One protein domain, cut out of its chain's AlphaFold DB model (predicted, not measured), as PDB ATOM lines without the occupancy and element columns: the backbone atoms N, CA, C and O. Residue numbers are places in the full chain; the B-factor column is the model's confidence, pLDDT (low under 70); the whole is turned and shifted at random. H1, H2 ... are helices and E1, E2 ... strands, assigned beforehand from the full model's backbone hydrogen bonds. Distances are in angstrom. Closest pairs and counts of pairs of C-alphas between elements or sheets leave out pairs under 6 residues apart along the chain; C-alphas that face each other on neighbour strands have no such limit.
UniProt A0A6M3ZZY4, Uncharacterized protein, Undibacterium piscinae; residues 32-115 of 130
ATOM      1  N   ASP A  32     125.268 108.471 102.847       86.62
ATOM      2  CA  ASP A  32     123.992 109.062 103.257       86.62
ATOM      3  C   ASP A  32     124.140 110.549 103.597       86.62
ATOM      4  O   ASP A  32     123.340 111.372 103.140       86.62
ATOM      5  N   GLY A  33     125.188 110.900 104.346       88.06
ATOM      6  CA  GLY A  33     125.510 112.280 104.699       88.06
ATOM      7  C   GLY A  33     125.843 113.138 103.480       88.06
ATOM      8  O   GLY A  33     125.270 114.214 103.309       88.06
ATOM      9  N   ILE A  34     126.691 112.626 102.580       91.31
ATOM     10  CA  ILE A  34     127.042 113.294 101.320       91.31
ATOM     11  C   ILE A  34     125.791 113.496 100.462       91.31
ATOM     12  O   ILE A  34     125.536 114.614 100.020       91.31
ATOM     13  N   PHE A  35     124.992 112.448 100.246       91.00
ATOM     14  CA  PHE A  35     123.765 112.539  99.455       91.00
ATOM     15  C   PHE A  35     122.806 113.586 100.029       91.00
ATOM     16  O   PHE A  35     122.341 114.468  99.309       91.00
ATOM     17  N   THR A  36     122.560 113.527 101.339       90.50
ATOM     18  CA  THR A  36     121.663 114.460 102.030       90.50
ATOM     19  C   THR A  36     122.161 115.894 101.906       90.50
ATOM     20  O   THR A  36     121.381 116.786 101.575       90.50
ATOM     21  N   ALA A  37     123.459 116.122 102.119       89.94
ATOM     22  CA  ALA A  37     124.059 117.441 102.002       89.94
ATOM     23  C   ALA A  37     123.952 117.990 100.574       89.94
ATOM     24  O   ALA A  37     123.582 119.146 100.401       89.94
ATOM     25  N   LEU A  38     124.228 117.171  99.554       89.50
ATOM     26  CA  LEU A  38     124.174 117.587  98.151       89.50
ATOM     27  C   LEU A  38     122.747 117.906  97.687       89.50
ATOM     28  O   LEU A  38     122.545 118.915  97.019       89.50
ATOM     29  N   VAL A  39     121.759 117.086  98.059       89.25
ATOM     30  CA  VAL A  39     120.357 117.275  97.644       89.25
ATOM     31  C   VAL A  39     119.683 118.423  98.397       89.25
ATOM     32  O   VAL A  39     118.843 119.119  97.833       89.25
ATOM     33  N   ALA A  40     120.041 118.640  99.665       88.81
ATOM     34  CA  ALA A  40     119.497 119.739 100.462       88.81
ATOM     35  C   ALA A  40     120.196 121.085 100.201       88.81
ATOM     36  O   ALA A  40     119.741 122.118 100.702       88.81
ATOM     37  N   SER A  41     121.311 121.090  99.467       87.75
ATOM     38  CA  SER A  41     122.101 122.296  99.267       87.75
ATOM     39  C   SER A  41     121.550 123.192  98.163       87.75
ATOM     40  O   SER A  41     121.228 122.748  97.065       87.75
ATOM     41  N   ASN A  42     121.524 124.493  98.453       88.56
ATOM     42  CA  ASN A  42     121.320 125.544  97.455       88.56
ATOM     43  C   ASN A  42     122.653 126.095  96.909       88.56
ATOM     44  O   ASN A  42     122.659 126.751  95.871       88.56
ATOM     45  N   ASP A  43     123.768 125.838  97.602       92.06
ATOM     46  CA  ASP A  43     125.126 126.225  97.212       92.06
ATOM     47  C   ASP A  43     126.001 124.974  97.108       92.06
ATOM     48  O   ASP A  43     126.642 124.523  98.064       92.06
ATOM     49  N   LEU A  44     125.991 124.388  95.914       90.31
ATOM     50  CA  LEU A  44     126.634 123.107  95.673       90.31
ATOM     51  C   LEU A  44     128.155 123.175  95.873       90.31
ATOM     52  O   LEU A  44     128.735 122.236  96.416       90.31
ATOM     53  N   GLN A  45     128.793 124.287  95.494       91.56
ATOM     54  CA  GLN A  45     130.238 124.459  95.650       91.56
ATOM     55  C   GLN A  45     130.619 124.538  97.131       91.56
ATOM     56  O   GLN A  45     131.467 123.766  97.580       91.56
ATOM     57  N   GLY A  46     129.938 125.383  97.912       89.25
ATOM     58  CA  GLY A  46     130.200 125.511  99.347       89.25
ATOM     59  C   GLY A  46     129.962 124.209 100.119       89.25
ATOM     60  O   GLY A  46     130.712 123.876 101.045       89.25
ATOM     61  N   THR A  47     128.962 123.421  99.717       91.62
ATOM     62  CA  THR A  47     128.719 122.091 100.291       91.62
ATOM     63  C   THR A  47     129.823 121.104  99.944       91.62
ATOM     64  O   THR A  47     130.307 120.413 100.837       91.62
ATOM     65  N   VAL A  48     130.252 121.044  98.683       91.38
ATOM     66  CA  VAL A  48     131.342 120.158  98.254       91.38
ATOM     67  C   VAL A  48     132.650 120.513  98.957       91.38
ATOM     68  O   VAL A  48     133.283 119.622  99.526       91.38
ATOM     69  N   ASP A  49     133.002 121.795  99.033       90.12
ATOM     70  CA  ASP A  49     134.186 122.266  99.761       90.12
ATOM     71  C   ASP A  49     134.121 121.871 101.238       90.12
ATOM     72  O   ASP A  49     135.104 121.424 101.831       90.12
ATOM     73  N   THR A  50     132.933 121.984 101.836       89.19
ATOM     74  CA  THR A  50     132.699 121.590 103.222       89.19
ATOM     75  C   THR A  50     132.857 120.085 103.412       89.19
ATOM     76  O   THR A  50     133.540 119.681 104.352       89.19
ATOM     77  N   LEU A  51     132.276 119.254 102.547       90.56
ATOM     78  CA  LEU A  51     132.398 117.795 102.610       90.56
ATOM     79  C   LEU A  51     133.863 117.364 102.479       90.56
ATOM     80  O   LEU A  51     134.359 116.587 103.295       90.56
ATOM     81  N   ILE A  52     134.582 117.919 101.503       89.81
ATOM     82  CA  ILE A  52     135.992 117.600 101.264       89.81
ATOM     83  C   ILE A  52     136.866 118.055 102.436       89.81
ATOM     84  O   ILE A  52     137.729 117.302 102.884       89.81
ATOM     85  N   ALA A  53     136.617 119.245 102.991       86.94
ATOM     86  CA  ALA A  53     137.344 119.739 104.161       86.94
ATOM     87  C   ALA A  53     137.153 118.858 105.408       86.94
ATOM     88  O   ALA A  53     137.985 118.901 106.311       86.94
ATOM     89  N   HIS A  54     136.078 118.066 105.469       87.06
ATOM     90  CA  HIS A  54     135.847 117.069 106.521       87.06
ATOM     91  C   HIS A  54     136.307 115.656 106.137       87.06
ATOM     92  O   HIS A  54     136.032 114.701 106.860       87.06
ATOM     93  N   GLY A  55     137.028 115.510 105.023       86.12
ATOM     94  CA  GLY A  55     137.624 114.245 104.598       86.12
ATOM     95  C   GLY A  55     136.734 113.386 103.702       86.12
ATOM     96  O   GLY A  55     137.024 112.203 103.530       86.12
ATOM     97  N   ALA A  56     135.666 113.938 103.115       89.19
ATOM     98  CA  ALA A  56     134.899 113.206 102.112       89.19
ATOM     99  C   ALA A  56     135.778 112.861 100.902       89.19
ATOM    100  O   ALA A  56     136.581 113.668 100.426       89.19
ATOM    101  N   ASN A  57     135.600 111.652 100.370       90.62
ATOM    102  CA  ASN A  57     136.329 111.225  99.186       90.62
ATOM    103  C   ASN A  57     135.845 112.006  97.954       90.62
ATOM    104  O   ASN A  57     134.674 111.941  97.584       90.62
ATOM    105  N   LEU A  58     136.775 112.689  97.287       91.62
ATOM    106  CA  LEU A  58     136.517 113.521  96.110       91.62
ATOM    107  C   LEU A  58     135.752 112.781  94.992       91.62
ATOM    108  O   LEU A  58     134.825 113.330  94.404       91.62
ATOM    109  N   HIS A  59     136.129 111.529  94.699       91.75
ATOM    110  CA  HIS A  59     135.460 110.717  93.679       91.75
ATOM    111  C   HIS A  59     134.057 110.314  94.124       91.75
ATOM    112  O   HIS A  59     133.132 110.380  93.322       91.75
ATOM    113  N   ALA A  60     133.892 109.936  95.395       91.12
ATOM    114  CA  ALA A  60     132.590 109.561  95.936       91.12
ATOM    115  C   ALA A  60     131.610 110.738  95.889       91.12
ATOM    116  O   ALA A  60     130.489 110.551  95.441       91.12
ATOM    117  N   VAL A  61     132.035 111.951  96.253       92.38
ATOM    118  CA  VAL A  61     131.185 113.154  96.177       92.38
ATOM    119  C   VAL A  61     130.662 113.377  94.755       92.38
ATOM    120  O   VAL A  61     129.472 113.614  94.571       92.38
ATOM    121  N   VAL A  62     131.520 113.227  93.741       94.56
ATOM    122  CA  VAL A  62     131.128 113.365  92.328       94.56
ATOM    123  C   VAL A  62     130.194 112.232  91.882       94.56
ATOM    124  O   VAL A  62     129.187 112.499  91.226       94.56
ATOM    125  N   SER A  63     130.493 110.980  92.237       94.31
ATOM    126  CA  SER A  63     129.639 109.832  91.897       94.31
ATOM    127  C   SER A  63     128.266 109.923  92.568       94.31
ATOM    128  O   SER A  63     127.248 109.693  91.920       94.31
ATOM    129  N   ILE A  64     128.216 110.306  93.844       92.62
ATOM    130  CA  ILE A  64     126.971 110.480  94.599       92.62
ATOM    131  C   ILE A  64     126.175 111.661  94.036       92.62
ATOM    132  O   ILE A  64     124.966 111.544  93.885       92.62
ATOM    133  N   ALA A  65     126.827 112.764  93.643       91.62
ATOM    134  CA  ALA A  65     126.154 113.882  92.978       91.62
ATOM    135  C   ALA A  65     125.476 113.450  91.667       91.62
ATOM    136  O   ALA A  65     124.326 113.808  91.411       91.62
ATOM    137  N   ALA A  66     126.167 112.639  90.861       92.31
ATOM    138  CA  ALA A  66     125.610 112.082  89.633       92.31
ATOM    139  C   ALA A  66     124.430 111.141  89.917       92.31
ATOM    140  O   ALA A  66     123.385 111.245  89.275       92.31
ATOM    141  N   ALA A  67     124.572 110.262  90.912       89.69
ATOM    142  CA  ALA A  67     123.524 109.335  91.325       89.69
ATOM    143  C   ALA A  67     122.302 110.060  91.925       89.69
ATOM    144  O   ALA A  67     121.168 109.629  91.732       89.69
ATOM    145  N   ALA A  68     122.520 111.201  92.585       89.31
ATOM    146  CA  ALA A  68     121.485 112.102  93.083       89.31
ATOM    147  C   ALA A  68     120.764 112.892  91.977       89.31
ATOM    148  O   ALA A  68     119.804 113.607  92.261       89.31
ATOM    149  N   GLY A  69     121.203 112.764  90.722       89.31
ATOM    150  CA  GLY A  69     120.579 113.413  89.572       89.31
ATOM    151  C   GLY A  69     121.001 114.866  89.361       89.31
ATOM    152  O   GLY A  69     120.341 115.581  88.605       89.31
ATOM    153  N   ILE A  70     122.090 115.321  89.990       91.19
ATOM    154  CA  ILE A  70     122.647 116.651  89.721       91.19
ATOM    155  C   ILE A  70     123.201 116.660  88.290       91.19
ATOM    156  O   ILE A  70     123.962 115.763  87.925       91.19
ATOM    157  N   PRO A  71     122.860 117.659  87.459       92.62
ATOM    158  CA  PRO A  71     123.251 117.672  86.057       92.62
ATOM    159  C   PRO A  71     124.771 117.761  85.875       92.62
ATOM    160  O   PRO A  71     125.448 118.577  86.499       92.62
ATOM    161  N   GLN A  72     125.297 116.981  84.927       91.00
ATOM    162  CA  GLN A  72     126.729 116.898  84.613       91.00
ATOM    163  C   GLN A  72     127.386 118.265  84.410       91.00
ATOM    164  O   GLN A  72     128.472 118.499  84.925       91.00
ATOM    165  N   GLY A  73     126.718 119.180  83.701       90.88
ATOM    166  CA  GLY A  73     127.253 120.517  83.450       90.88
ATOM    167  C   GLY A  73     127.475 121.335  84.725       90.88
ATOM    168  O   GLY A  73     128.401 122.137  84.758       90.88
ATOM    169  N   GLN A  74     126.678 121.112  85.779       91.00
ATOM    170  CA  GLN A  74     126.928 121.714  87.091       91.00
ATOM    171  C   GLN A  74     128.094 121.016  87.791       91.00
ATOM    172  O   GLN A  74     128.991 121.695  88.271       91.00
ATOM    173  N   VAL A  75     128.132 119.680  87.793       91.12
ATOM    174  CA  VAL A  75     129.198 118.914  88.465       91.12
ATOM    175  C   VAL A  75     130.578 119.162  87.848       91.12
ATOM    176  O   VAL A  75     131.567 119.251  88.565       91.12
ATOM    177  N   GLU A  76     130.665 119.329  86.528       90.38
ATOM    178  CA  GLU A  76     131.915 119.659  85.827       90.38
ATOM    179  C   GLU A  76     132.431 121.072  86.126       90.38
ATOM    180  O   GLU A  76     133.625 121.327  85.965       90.38
ATOM    181  N   GLN A  77     131.554 121.984  86.553       90.12
ATOM    182  CA  GLN A  77     131.932 123.333  86.978       90.12
ATOM    183  C   GLN A  77     132.406 123.374  88.436       90.12
ATOM    184  O   GLN A  77     132.994 124.375  88.844       90.12
ATOM    185  N   LEU A  78     132.179 122.303  89.208       87.88
ATOM    186  CA  LEU A  78     132.592 122.244  90.603       87.88
ATOM    187  C   LEU A  78     134.107 122.107  90.727       87.88
ATOM    188  O   LEU A  78     134.754 121.284  90.074       87.88
ATOM    189  N   GLN A  79     134.667 122.872  91.652       86.44
ATOM    190  CA  GLN A  79     136.048 122.730  92.081       86.44
ATOM    191  C   GLN A  79     136.109 121.671  93.177       86.44
ATOM    192  O   GLN A  79     135.783 121.919  94.329       86.44
ATOM    193  N   VAL A  80     136.496 120.456  92.801       88.12
ATOM    194  CA  VAL A  80     136.588 119.314  93.716       88.12
ATOM    195  C   VAL A  80     138.051 119.179  94.147       88.12
ATOM    196  O   VAL A  80     138.831 118.494  93.483       88.12
ATOM    197  N   CYS A  81     138.447 119.892  95.206       86.19
ATOM    198  CA  CYS A  81     139.849 120.031  95.613       86.19
ATOM    199  C   CYS A  81     140.068 119.788  97.109       86.19
ATOM    200  O   CYS A  81     139.342 120.328  97.938       86.19
ATOM    201  N   VAL A  82     141.123 119.045  97.459       82.12
ATOM    202  CA  VAL A  82     141.622 118.971  98.841       82.12
ATOM    203  C   VAL A  82     142.694 120.036  99.016       82.12
ATOM    204  O   VAL A  82     143.657 120.077  98.251       82.12
ATOM    205  N   ASN A  83     142.537 120.882 100.029       77.81
ATOM    206  CA  ASN A  83     143.598 121.778 100.466       77.81
ATOM    207  C   ASN A  83     144.467 121.035 101.479       77.81
ATOM    208  O   ASN A  83     143.991 120.689 102.559       77.81
ATOM    209  N   GLU A  84     145.731 120.801 101.137       67.25
ATOM    210  CA  GLU A  84     146.706 120.233 102.063       67.25
ATOM    211  C   GLU A  84     147.662 121.331 102.526       67.25
ATOM    212  O   GLU A  84     148.281 122.039 101.726       67.25
ATOM    213  N   ILE A  85     147.767 121.480 103.847       61.94
ATOM    214  CA  ILE A  85     148.775 122.326 104.479       61.94
ATOM    215  C   ILE A  85     149.960 121.411 104.783       61.94
ATOM    216  O   ILE A  85     149.962 120.704 105.789       61.94
ATOM    217  N   SER A  86     150.959 121.387 103.902       55.81
ATOM    218  CA  SER A  86     152.202 120.672 104.193       55.81
ATOM    219  C   SER A  86     152.944 121.381 105.328       55.81
ATOM    220  O   SER A  86     153.230 122.571 105.234       55.81
ATOM    221  N   ALA A  87     153.290 120.655 106.393       62.75
ATOM    222  CA  ALA A  87     154.051 121.212 107.518       62.75
ATOM    223  C   ALA A  87     155.456 121.703 107.103       62.75
ATOM    224  O   ALA A  87     156.000 122.610 107.730       62.75
ATOM    225  N   ASP A  88     156.003 121.145 106.019       63.94
ATOM    226  CA  ASP A  88     157.353 121.430 105.520       63.94
ATOM    227  C   ASP A  88     157.428 122.567 104.490       63.94
ATOM    228  O   ASP A  88     158.514 123.062 104.185       63.94
ATOM    229  N   VAL A  89     156.294 123.020 103.944       57.53
ATOM    230  CA  VAL A  89     156.272 124.047 102.897       57.53
ATOM    231  C   VAL A  89     155.273 125.124 103.287       57.53
ATOM    232  O   VAL A  89     154.082 124.874 103.415       57.53
ATOM    233  N   LYS A  90     155.745 126.366 103.433       60.19
ATOM    234  CA  LYS A  90     154.927 127.560 103.721       60.19
ATOM    235  C   LYS A  90     154.049 127.981 102.521       60.19
ATOM    236  O   LYS A  90     153.870 129.169 102.266       60.19
ATOM    237  N   VAL A  91     153.565 127.020 101.740       59.31
ATOM    238  CA  VAL A  91     152.759 127.208 100.534       59.31
ATOM    239  C   VAL A  91     151.520 126.334 100.675       59.31
ATOM    240  O   VAL A  91     151.623 125.127 100.866       59.31
ATOM    241  N   LEU A  92     150.349 126.962 100.588       66.25
ATOM    242  CA  LEU A  92     149.072 126.261 100.521       66.25
ATOM    243  C   LEU A  92     149.000 125.545  99.165       66.25
ATOM    244  O   LEU A  92     149.021 126.211  98.128       66.25
ATOM    245  N   SER A  93     148.937 124.213  99.154       71.25
ATOM    246  CA  SER A  93     148.733 123.443  97.924       71.25
ATOM    247  C   SER A  93     147.328 122.858  97.890       71.25
ATOM    248  O   SER A  93     146.880 122.246  98.858       71.25
ATOM    249  N   ALA A  94     146.642 123.031  96.762       78.25
ATOM    250  CA  ALA A  94     145.352 122.411  96.503       78.25
ATOM    251  C   ALA A  94     145.519 121.304  95.459       78.25
ATOM    252  O   ALA A  94     146.007 121.550  94.353       78.25
ATOM    253  N   THR A  95     145.087 120.091  95.794       83.88
ATOM    254  CA  THR A  95     145.026 118.973  94.850       83.88
ATOM    255  C   THR A  95     143.595 118.828  94.364       83.88
ATOM    256  O   THR A  95     142.723 118.347  95.086       83.88
ATOM    257  N   CYS A  96     143.357 119.257  93.127       88.38
ATOM    258  CA  CYS A  96     142.049 119.193  92.486       88.38
ATOM    259  C   CYS A  96     141.887 117.943  91.625       88.38
ATOM    260  O   CYS A  96     142.818 117.478  90.957       88.38
ATOM    261  N   LEU A  97     140.660 117.436  91.577       90.94
ATOM    262  CA  LEU A  97     140.288 116.355  90.684       90.94
ATOM    263  C   LEU A  97     140.350 116.857  89.234       90.94
ATOM    264  O   LEU A  97     139.770 117.881  88.875       90.94
ATOM    265  N   ARG A  98     141.090 116.148  88.376       91.88
ATOM    266  CA  ARG A  98     141.231 116.544  86.967       91.88
ATOM    267  C   ARG A  98     139.876 116.455  86.248       91.88
ATOM    268  O   ARG A  98     139.145 115.500  86.505       91.88
ATOM    269  N   PRO A  99     139.583 117.309  85.249       90.12
ATOM    270  CA  PRO A  99     138.297 117.285  84.539       90.12
ATOM    271  C   PRO A  99     137.926 115.916  83.953       90.12
ATOM    272  O   PRO A  99     136.779 115.484  84.018       90.12
ATOM    273  N   ARG A 100     138.913 115.173  83.430       91.56
ATOM    274  CA  ARG A 100     138.692 113.790  82.968       91.56
ATOM    275  C   ARG A 100     138.263 112.864  84.103       91.56
ATOM    276  O   ARG A 100     137.348 112.073  83.918       91.56
ATOM    277  N   SER A 101     138.899 112.980  85.264       92.31
ATOM    278  CA  SER A 101     138.564 112.194  86.449       92.31
ATOM    279  C   SER A 101     137.173 112.544  86.983       92.31
ATOM    280  O   SER A 101     136.459 111.635  87.397       92.31
ATOM    281  N   VAL A 102     136.757 113.819  86.904       92.38
ATOM    282  CA  VAL A 102     135.401 114.257  87.285       92.38
ATOM    283  C   VAL A 102     134.382 113.578  86.381       92.38
ATOM    284  O   VAL A 102     133.456 112.939  86.867       92.38
ATOM    285  N   ARG A 103     134.606 113.603  85.064       92.75
ATOM    286  CA  ARG A 103     133.737 112.925  84.090       92.75
ATOM    287  C   ARG A 103     133.652 111.420  84.311       92.75
ATOM    288  O   ARG A 103     132.567 110.856  84.217       92.75
ATOM    289  N   THR A 104     134.774 110.764  84.607       94.19
ATOM    290  CA  THR A 104     134.790 109.323  84.892       94.19
ATOM    291  C   THR A 104     134.012 108.989  86.165       94.19
ATOM    292  O   THR A 104     133.218 108.056  86.147       94.19
ATOM    293  N   ALA A 105     134.201 109.752  87.245       92.00
ATOM    294  CA  ALA A 105     133.458 109.552  88.489       92.00
ATOM    295  C   ALA A 105     131.959 109.830  88.303       92.00
ATOM    296  O   ALA A 105     131.124 109.031  88.721       92.00
ATOM    297  N   TYR A 106     131.617 110.897  87.579       93.69
ATOM    298  CA  TYR A 106     130.233 111.225  87.257       93.69
ATOM    299  C   TYR A 106     129.564 110.087  86.480       93.69
ATOM    300  O   TYR A 106     128.488 109.627  86.848       93.69
ATOM    301  N   ALA A 107     130.226 109.576  85.437       93.62
ATOM    302  CA  ALA A 107     129.713 108.451  84.664       93.62
ATOM    303  C   ALA A 107     129.555 107.181  85.516       93.62
ATOM    304  O   ALA A 107     128.597 106.443  85.314       93.62
ATOM    305  N   ALA A 108     130.455 106.924  86.470       92.44
ATOM    306  CA  ALA A 108     130.318 105.794  87.388       92.44
ATOM    307  C   ALA A 108     129.048 105.917  88.248       92.44
ATOM    308  O   ALA A 108     128.263 104.975  88.310       92.44
ATOM    309  N   GLY A 109     128.804 107.095  88.831       88.94
ATOM    310  CA  GLY A 109     127.599 107.364  89.618       88.94
ATOM    311  C   GLY A 109     126.303 107.325  88.808       88.94
ATOM    312  O   GLY A 109     125.305 106.772  89.259       88.94
ATOM    313  N   ALA A 110     126.326 107.868  87.589       90.81
ATOM    314  CA  ALA A 110     125.162 107.898  86.708       90.81
ATOM    315  C   ALA A 110     124.788 106.509  86.157       90.81
ATOM    316  O   ALA A 110     123.606 106.217  85.993       90.81
ATOM    317  N   ASN A 111     125.780 105.663  85.856       91.19
ATOM    318  CA  ASN A 111     125.547 104.330  85.292       91.19
ATOM    319  C   ASN A 111     125.215 103.275  86.356       91.19
ATOM    320  O   ASN A 111     124.566 102.283  86.032       91.19
ATOM    321  N   ASP A 112     125.660 103.472  87.598       88.88
ATOM    322  CA  ASP A 112     125.446 102.525  88.694       88.88
ATOM    323  C   ASP A 112     124.971 103.225  89.979       88.88
ATOM    324  O   ASP A 112     125.656 103.222  91.006       88.88
ATOM    325  N   PRO A 113     123.784 103.854  89.954       83.31
ATOM    326  CA  PRO A 113     123.314 104.662  91.070       83.31
ATOM    327  C   PRO A 113     123.082 103.839  92.341       83.31
ATOM    328  O   PRO A 113     123.172 104.386  93.430       83.31
ATOM    329  N   LEU A 114     122.836 102.527  92.256       83.75
ATOM    330  CA  LEU A 114     122.589 101.695  93.442       83.75
ATOM    331  C   LEU A 114     123.828 101.523  94.329       83.75
ATOM    332  O   LEU A 114     123.679 101.308  95.530       83.75
ATOM    333  N   ASN A 115     125.027 101.648  93.759       86.19
ATOM    334  CA  ASN A 115     126.284 101.588  94.504       86.19
ATOM    335  C   ASN A 115     126.718 102.943  95.086       86.19
ATOM    336  O   ASN A 115     127.666 102.991  95.870       86.19
TER     337      ASN A 115
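AT A GLANCE: This is residues 32 to 115 of the 130 residues of an uncharacterized protein of Undibacterium piscinae (UniProt A0A6M3ZZY4). A two-stranded hairpin, E1 and E2, reaches out as an arm from a small body of five helices, and its tip, residues 86 to 91, sticks out free. In the body H3 is in the middle, with the helical hairpin H1 and H2 on one side of it and H5 packed on it from another, while the short H4 touches H3. The printed part has 84 residues with five named helices and two named strands, in the order H1 H2 H3 H4 E1 E2 H5; the sheet is antiparallel and the class is mostly helix. The whole is compact, with a radius of gyration of the C-alphas of 13.0 A, yet elongated in outline, spanning 42 by 26 by 21 A, with the strand arm making the length.

IN THESE COORDINATES: E1 is residues 81 to 85, from C-alpha 81 at (139.849, 120.031, 95.613), and E2 is residues 92 to 96; each measures 12.8 A. H5, the longest helix, is residues 99 to 111, 18.2 A long, ending with C-alpha 111 at (125.547, 104.330, 85.292). H3, residues 58 to 67, measures 14.5 A and H2, residues 44 to 53, 14.1 A. H1, residues 32 to 40, measures 11.9 A and begins with C-alpha 32 at (123.992, 109.062, 103.257). H4 is residues 72 to 75, 5.0 A.

HOW THE PARTS SIT: E1 and E2 form a hairpin, antiparallel at 155 degrees, with N 82 and O 95 at 2.9 A and N 95 and O 82 at 2.8 A, within hydrogen-bond range. The closest C-alphas of H2 and E1 are those of Ile 52 and Val 82, 6.3 A apart. H1 and H2, a helical hairpin, touch at Leu 38 and Leu 44, their closest C-alphas, 6.5 A, at a shallow tilt of 25 degrees, opposite ways. H3 is the hub, touching three helices. It touches H5 with closest C-alphas Ser 63 and Gly 109, 3.9 A, at a steep tilt of 42 degrees, the same way. It touches H1 with closest C-alphas Phe 35 and Ile 64, 6.2 A, at a steep tilt of 61 degrees, the same way. It touches H4 with closest C-alphas Val 62 and Val 75, 7.0 A. H2 and H3 are close but not clearly touching. H4 and H5 only just touch, with 3 pairs of C-alphas within 8 A, the closest Gln 72 and Tyr 106 at 7.2 A; H5 does so with residues 102 to 106 alone. Among the pairs that are apart are H1 and H5, and E1 and H5. Every O i to N i+4 pair is within hydrogen-bond range in H1, H2, H3 and H5; H4 is too short for such a pair.

THE WHOLE: The two C-alphas farthest apart, those of Lys 90 and Leu 114, are 42.7 A apart. The printed part has no cut. No link is long; E1 to E2 is short but not tight, and the others are tight. The mean pLDDT of the printed part is 86.5, and residues 84 to 92 are under 70.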